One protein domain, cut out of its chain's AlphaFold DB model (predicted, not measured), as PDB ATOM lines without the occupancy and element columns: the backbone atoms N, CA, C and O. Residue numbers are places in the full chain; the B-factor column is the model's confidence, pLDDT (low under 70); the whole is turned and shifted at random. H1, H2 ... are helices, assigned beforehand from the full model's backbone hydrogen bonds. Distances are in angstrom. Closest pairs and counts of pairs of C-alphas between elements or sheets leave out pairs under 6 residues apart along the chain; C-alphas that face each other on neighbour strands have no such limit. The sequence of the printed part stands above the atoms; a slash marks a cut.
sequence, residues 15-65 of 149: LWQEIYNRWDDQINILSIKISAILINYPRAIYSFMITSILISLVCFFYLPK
ATOM      1  N   LEU A  15      99.930  27.656 155.207       79.50
ATOM      2  CA  LEU A  15     100.606  28.296 156.352       79.50
ATOM      3  C   LEU A  15     102.057  28.697 156.013       79.50
ATOM      4  O   LEU A  15     102.555  29.721 156.467       79.50
ATOM      5  N   TRP A  16     102.708  27.927 155.138       75.56
ATOM      6  CA  TRP A  16     104.017  28.242 154.573       75.56
ATOM      7  C   TRP A  16     104.051  29.491 153.697       75.56
ATOM      8  O   TRP A  16     105.014  30.242 153.790       75.56
ATOM      9  N   GLN A  17     103.033  29.739 152.875       77.88
ATOM     10  CA  GLN A  17     102.923  30.971 152.096       77.88
ATOM     11  C   GLN A  17     102.688  32.181 152.994       77.88
ATOM     12  O   GLN A  17     103.285  33.218 152.746       77.88
ATOM     13  N   GLU A  18     101.890  32.068 154.058       79.81
ATOM     14  CA  GLU A  18     101.709  33.181 155.004       79.81
ATOM     15  C   GLU A  18     103.008  33.519 155.742       79.81
ATOM     16  O   GLU A  18     103.358  34.690 155.890       79.81
ATOM     17  N   ILE A  19     103.754  32.494 156.166       80.50
ATOM     18  CA  ILE A  19     105.063  32.672 156.799       80.50
ATOM     19  C   ILE A  19     106.044  33.256 155.781       80.50
ATOM     20  O   ILE A  19     106.621  34.306 156.038       80.50
ATOM     21  N   TYR A  20     106.195  32.637 154.610       82.19
ATOM     22  CA  TYR A  20     107.108  33.100 153.567       82.19
ATOM     23  C   TYR A  20     106.814  34.544 153.156       82.19
ATOM     24  O   TYR A  20     107.724  35.360 153.136       82.19
ATOM     25  N   ASN A  21     105.549  34.894 152.927       79.44
ATOM     26  CA  ASN A  21     105.153  36.243 152.524       79.44
ATOM     27  C   ASN A  21     105.469  37.286 153.610       79.44
ATOM     28  O   ASN A  21     105.848  38.414 153.313       79.44
ATOM     29  N   ARG A  22     105.382  36.898 154.889       75.81
ATOM     30  CA  ARG A  22     105.784  37.761 156.009       75.81
ATOM     31  C   ARG A  22     107.303  37.905 156.133       75.81
ATOM     32  O   ARG A  22     107.777  38.924 156.630       75.81
ATOM     33  N   TRP A  23     108.056  36.896 155.706       80.38
ATOM     34  CA  TRP A  23     109.513  36.946 155.646       80.38
ATOM     35  C   TRP A  23     110.015  37.713 154.422       80.38
ATOM     36  O   TRP A  23     110.993  38.435 154.549       80.38
ATOM     37  N   ASP A  24     109.340  37.620 153.279       78.94
ATOM     38  CA  ASP A  24     109.745  38.262 152.023       78.94
ATOM     39  C   ASP A  24     109.829  39.789 152.167       78.94
ATOM     40  O   ASP A  24     110.836  40.397 151.805       78.94
ATOM     41  N   ASP A  25     108.848  40.402 152.832       79.50
ATOM     42  CA  ASP A  25     108.851  41.846 153.097       79.50
ATOM     43  C   ASP A  25     110.035  42.266 153.996       79.50
ATOM     44  O   ASP A  25     110.749  43.237 153.730       79.50
ATOM     45  N   GLN A  26     110.341  41.463 155.022       78.44
ATOM     46  CA  GLN A  26     111.496  41.700 155.894       78.44
ATOM     47  C   GLN A  26     112.825  41.489 155.157       78.44
ATOM     48  O   GLN A  26     113.765  42.265 155.342       78.44
ATOM     49  N   ILE A  27     112.909  40.467 154.303       82.50
ATOM     50  CA  ILE A  27     114.104  40.133 153.520       82.50
ATOM     51  C   ILE A  27     114.379  41.217 152.476       82.50
ATOM     52  O   ILE A  27     115.534  41.602 152.306       82.50
ATOM     53  N   ASN A  28     113.349  41.772 151.834       80.88
ATOM     54  CA  ASN A  28     113.503  42.859 150.869       80.88
ATOM     55  C   ASN A  28     114.067  44.125 151.528       80.88
ATOM     56  O   ASN A  28     115.037  44.707 151.034       80.88
ATOM     57  N   ILE A  29     113.544  44.513 152.696       81.31
ATOM     58  CA  ILE A  29     114.074  45.653 153.464       81.31
ATOM     59  C   ILE A  29     115.520  45.388 153.901       81.31
ATOM     60  O   ILE A  29     116.371  46.281 153.839       81.31
ATOM     61  N   LEU A  30     115.818  44.161 154.338       83.62
ATOM     62  CA  LEU A  30     117.158  43.767 154.759       83.62
ATOM     63  C   LEU A  30     118.144  43.795 153.583       83.62
ATOM     64  O   LEU A  30     119.237  44.329 153.725       83.62
ATOM     65  N   SER A  31     117.742  43.301 152.413       80.00
ATOM     66  CA  SER A  31     118.535  43.282 151.179       80.00
ATOM     67  C   SER A  31     118.905  44.691 150.705       80.00
ATOM     68  O   SER A  31     120.071  44.977 150.410       80.00
ATOM     69  N   ILE A  32     117.947  45.623 150.725       82.56
ATOM     70  CA  ILE A  32     118.197  47.028 150.366       82.56
ATOM     71  C   ILE A  32     119.180  47.666 151.357       82.56
ATOM     72  O   ILE A  32     120.121  48.351 150.958       82.56
ATOM     73  N   LYS A  33     119.024  47.404 152.659       80.75
ATOM     74  CA  LYS A  33     119.953  47.916 153.678       80.75
ATOM     75  C   LYS A  33     121.344  47.304 153.553       80.75
ATOM     76  O   LYS A  33     122.327  48.030 153.644       80.75
ATOM     77  N   ILE A  34     121.438  45.995 153.329       79.69
ATOM     78  CA  ILE A  34     122.710  45.285 153.163       79.69
ATOM     79  C   ILE A  34     123.441  45.805 151.931       79.69
ATOM     80  O   ILE A  34     124.624  46.104 152.032       79.69
ATOM     81  N   SER A  35     122.756  45.979 150.800       80.25
ATOM     82  CA  SER A  35     123.371  46.527 149.584       80.25
ATOM     83  C   SER A  35     123.811  47.986 149.761       80.25
ATOM     84  O   SER A  35     124.913  48.343 149.343       80.25
ATOM     85  N   ALA A  36     123.033  48.808 150.473       79.94
ATOM     86  CA  ALA A  36     123.445  50.161 150.845       79.94
ATOM     87  C   ALA A  36     124.676  50.160 151.773       79.94
ATOM     88  O   ALA A  36     125.610  50.932 151.556       79.94
ATOM     89  N   ILE A  37     124.727  49.266 152.769       79.25
ATOM     90  CA  ILE A  37     125.914  49.056 153.613       79.25
ATOM     91  C   ILE A  37     127.107  48.598 152.764       79.25
ATOM     92  O   ILE A  37     128.226  49.052 152.997       79.25
ATOM     93  N   LEU A  38     126.873  47.740 151.767       79.06
ATOM     94  CA  LEU A  38     127.912  47.171 150.914       79.06
ATOM     95  C   LEU A  38     128.614  48.247 150.072       79.06
ATOM     96  O   LEU A  38     129.816  48.186 149.834       79.06
ATOM     97  N   ILE A  39     127.870  49.266 149.646       78.31
ATOM     98  CA  ILE A  39     128.419  50.380 148.867       78.31
ATOM     99  C   ILE A  39     129.012  51.449 149.793       78.31
ATOM    100  O   ILE A  39     130.074  51.999 149.509       78.31
ATOM    101  N   ASN A  40     128.354  51.736 150.920       85.75
ATOM    102  CA  ASN A  40     128.728  52.851 151.790       85.75
ATOM    103  C   ASN A  40     129.853  52.513 152.788       85.75
ATOM    104  O   ASN A  40     130.531  53.415 153.277       85.75
ATOM    105  N   TYR A  41     130.074  51.231 153.098       80.75
ATOM    106  CA  TYR A  41     131.063  50.781 154.086       80.75
ATOM    107  C   TYR A  41     132.018  49.705 153.536       80.75
ATOM    108  O   TYR A  41     132.089  48.597 154.078       80.75
ATOM    109  N   PRO A  42     132.857  50.032 152.532       81.00
ATOM    110  CA  PRO A  42     133.816  49.081 151.958       81.00
ATOM    111  C   PRO A  42     134.804  48.522 152.995       81.00
ATOM    112  O   PRO A  42     135.206  47.361 152.930       81.00
ATOM    113  N   ARG A  43     135.154  49.319 154.015       82.25
ATOM    114  CA  ARG A  43     136.038  48.888 155.112       82.25
ATOM    115  C   ARG A  43     135.405  47.829 156.018       82.25
ATOM    116  O   ARG A  43     136.115  46.943 156.485       82.25
ATOM    117  N   ALA A  44     134.094  47.895 156.255       83.25
ATOM    118  CA  ALA A  44     133.399  46.917 157.092       83.25
ATOM    119  C   ALA A  44     133.361  45.541 156.414       83.25
ATOM    120  O   ALA A  44     133.599  44.524 157.059       83.25
ATOM    121  N   ILE A  45     133.154  45.520 155.097       86.31
ATOM    122  CA  ILE A  45     133.164  44.298 154.280       86.31
ATOM    123  C   ILE A  45     134.550  43.673 154.276       86.31
ATOM    124  O   ILE A  45     134.683  42.470 154.468       86.31
ATOM    125  N   TYR A  46     135.586  44.497 154.101       88.56
ATOM    126  CA  TYR A  46     136.966  44.031 154.145       88.56
ATOM    127  C   TYR A  46     137.294  43.400 155.503       88.56
ATOM    128  O   TYR A  46     137.818  42.290 155.558       88.56
ATOM    129  N   SER A  47     136.891  44.051 156.600       90.12
ATOM    130  CA  SER A  47     137.033  43.482 157.940       90.12
ATOM    131  C   SER A  47     136.277  42.161 158.079       90.12
ATOM    132  O   SER A  47     136.843  41.201 158.583       90.12
ATOM    133  N   PHE A  48     135.027  42.087 157.619       92.06
ATOM    134  CA  PHE A  48     134.225  40.867 157.688       92.06
ATOM    135  C   PHE A  48     134.855  39.715 156.892       92.06
ATOM    136  O   PHE A  48     134.947  38.596 157.393       92.06
ATOM    137  N   MET A  49     135.354  40.001 155.685       92.38
ATOM    138  CA  MET A  49     136.048  39.036 154.833       92.38
ATOM    139  C   MET A  49     137.277  38.453 155.543       92.38
ATOM    140  O   MET A  49     137.447  37.236 155.589       92.38
ATOM    141  N   ILE A  50     138.104  39.304 156.153       95.25
ATOM    142  CA  ILE A  50     139.306  38.877 156.886       95.25
ATOM    143  C   ILE A  50     138.932  38.070 158.122       95.25
ATOM    144  O   ILE A  50     139.519  37.019 158.363       95.25
ATOM    145  N   THR A  51     137.937  38.525 158.883       95.94
ATOM    146  CA  THR A  51     137.453  37.806 160.061       95.94
ATOM    147  C   THR A  51     136.944  36.417 159.680       95.94
ATOM    148  O   THR A  51     137.276  35.451 160.356       95.94
ATOM    149  N   SER A  52     136.219  36.276 158.565       94.00
ATOM    150  CA  SER A  52     135.767  34.969 158.068       94.00
ATOM    151  C   SER A  52     136.935  34.039 157.723       94.00
ATOM    152  O   SER A  52     136.877  32.847 158.020       94.00
ATOM    153  N   ILE A  53     138.004  34.566 157.120       94.12
ATOM    154  CA  ILE A  53     139.215  33.790 156.813       94.12
ATOM    155  C   ILE A  53     139.930  33.378 158.106       94.12
ATOM    156  O   ILE A  53     140.291  32.214 158.259       94.12
ATOM    157  N   LEU A  54     140.085  34.296 159.065       96.00
ATOM    158  CA  LEU A  54     140.688  34.005 160.367       96.00
ATOM    159  C   LEU A  54     139.897  32.944 161.130       96.00
ATOM    160  O   LEU A  54     140.494  32.009 161.651       96.00
ATOM    161  N   ILE A  55     138.568  33.045 161.155       94.25
ATOM    162  CA  ILE A  55     137.700  32.039 161.774       94.25
ATOM    163  C   ILE A  55     137.885  30.688 161.091       94.25
ATOM    164  O   ILE A  55     137.984  29.681 161.781       94.25
ATOM    165  N   SER A  56     137.972  30.645 159.760       88.88
ATOM    166  CA  SER A  56     138.220  29.398 159.033       88.88
ATOM    167  C   SER A  56     139.565  28.772 159.412       88.88
ATOM    168  O   SER A  56     139.618  27.571 159.669       88.88
ATOM    169  N   LEU A  57     140.625  29.575 159.530       88.25
ATOM    170  CA  LEU A  57     141.946  29.107 159.960       88.25
ATOM    171  C   LEU A  57     141.937  28.625 161.408       88.25
ATOM    172  O   LEU A  57     142.414  27.532 161.691       88.25
ATOM    173  N   VAL A  58     141.368  29.412 162.322       90.75
ATOM    174  CA  VAL A  58     141.242  29.037 163.734       90.75
ATOM    175  C   VAL A  58     140.437  27.754 163.855       90.75
ATOM    176  O   VAL A  58     140.866  26.850 164.556       90.75
ATOM    177  N   CYS A  59     139.329  27.639 163.126       82.88
ATOM    178  CA  CYS A  59     138.524  26.430 163.072       82.88
ATOM    179  C   CYS A  59     139.347  25.249 162.553       82.88
ATOM    180  O   CYS A  59     139.324  24.203 163.175       82.88
ATOM    181  N   PHE A  60     140.144  25.413 161.495       80.06
ATOM    182  CA  PHE A  60     141.017  24.351 160.985       80.06
ATOM    183  C   PHE A  60     142.081  23.902 161.997       80.06
ATOM    184  O   PHE A  60     142.392  22.717 162.074       80.06
ATOM    185  N   PHE A  61     142.628  24.830 162.785       81.25
ATOM    186  CA  PHE A  61     143.575  24.512 163.855       81.25
ATOM    187  C   PHE A  61     142.906  23.884 165.081       81.25
ATOM    188  O   PHE A  61     143.498  23.020 165.721       81.25
ATOM    189  N   TYR A  62     141.691  24.323 165.411       83.88
ATOM    190  CA  TYR A  62     140.914  23.800 166.532       83.88
ATOM    191  C   TYR A  62     140.189  22.502 166.207       83.88
ATOM    192  O   TYR A  62     139.823  21.786 167.135       83.88
ATOM    193  N   LEU A  63     139.964  22.197 164.928       73.88
ATOM    194  CA  LEU A  63     139.373  20.941 164.512       73.88
ATOM    195  C   LEU A  63     140.426  19.855 164.752       73.88
ATOM    196  O   LEU A  63     141.450  19.835 164.059       73.88
ATOM    197  N   PRO A  64     140.218  18.952 165.727       61.69
ATOM    198  CA  PRO A  64     141.111  17.821 165.913       61.69
ATOM    199  C   PRO A  64     141.172  17.082 164.580       61.69
ATOM    200  O   PRO A  64     140.127  16.844 163.970       61.69
ATOM    201  N   LYS A  65     142.374  16.771 164.085       57.16
ATOM    202  CA  LYS A  65     142.537  16.016 162.838       57.16
ATOM    203  C   LYS A  65     141.891  14.643 163.009       57.16
ATOM    204  O   LYS A  65     142.526  13.708 163.481       57.16
TER     205      LYS A  65
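Overview. This is residues 15 to 65 of the 149 residues of an uncharacterized protein of Sphingobacterium sp. SGL-16 (UniProt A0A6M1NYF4). Two long helices, H1 and then H2, make an open V: they meet near residue 41, and from there the two arms spread apart with empty space between them. H1 has a kink of 27 degrees near residue 26. The printed part has 51 residues with two named helices and no named strand, class all helix. It is extended, with a radius of gyration of the C-alphas of 17.1 A, and flat, spanning 45 by 33 by 6 A.

Arrangement. Start with H1, residues 15 to 40, and go over a tight link of one residue into H2, residues 42 to 62. The two are close but not clearly touching; look at their closest C-alphas, those of Leu 38 and Ile 45, 6.9 A apart. They run opposite ways at a steep tilt of 68 degrees, only just short of about perpendicular. In H2 every O i to N i+4 pair is within hydrogen-bond range; in H1, 20 of 22 are.

Along the chain. Find C-alpha 15 at (100.606, 28.296, 156.352); from there H1 runs 37.6 A to C-alpha 40 at (128.728, 52.851, 151.790). H2 runs 30.0 A, ending at C-alpha 62 at (140.914, 23.800, 166.532).

Size, cuts and confidence. The two C-alphas farthest apart, those of Glu 18 and Lys 65, are 45.0 A apart. The printed part has no cut. Mean pLDDT of the printed part is 82.7; residues 64 to 65 are under 70.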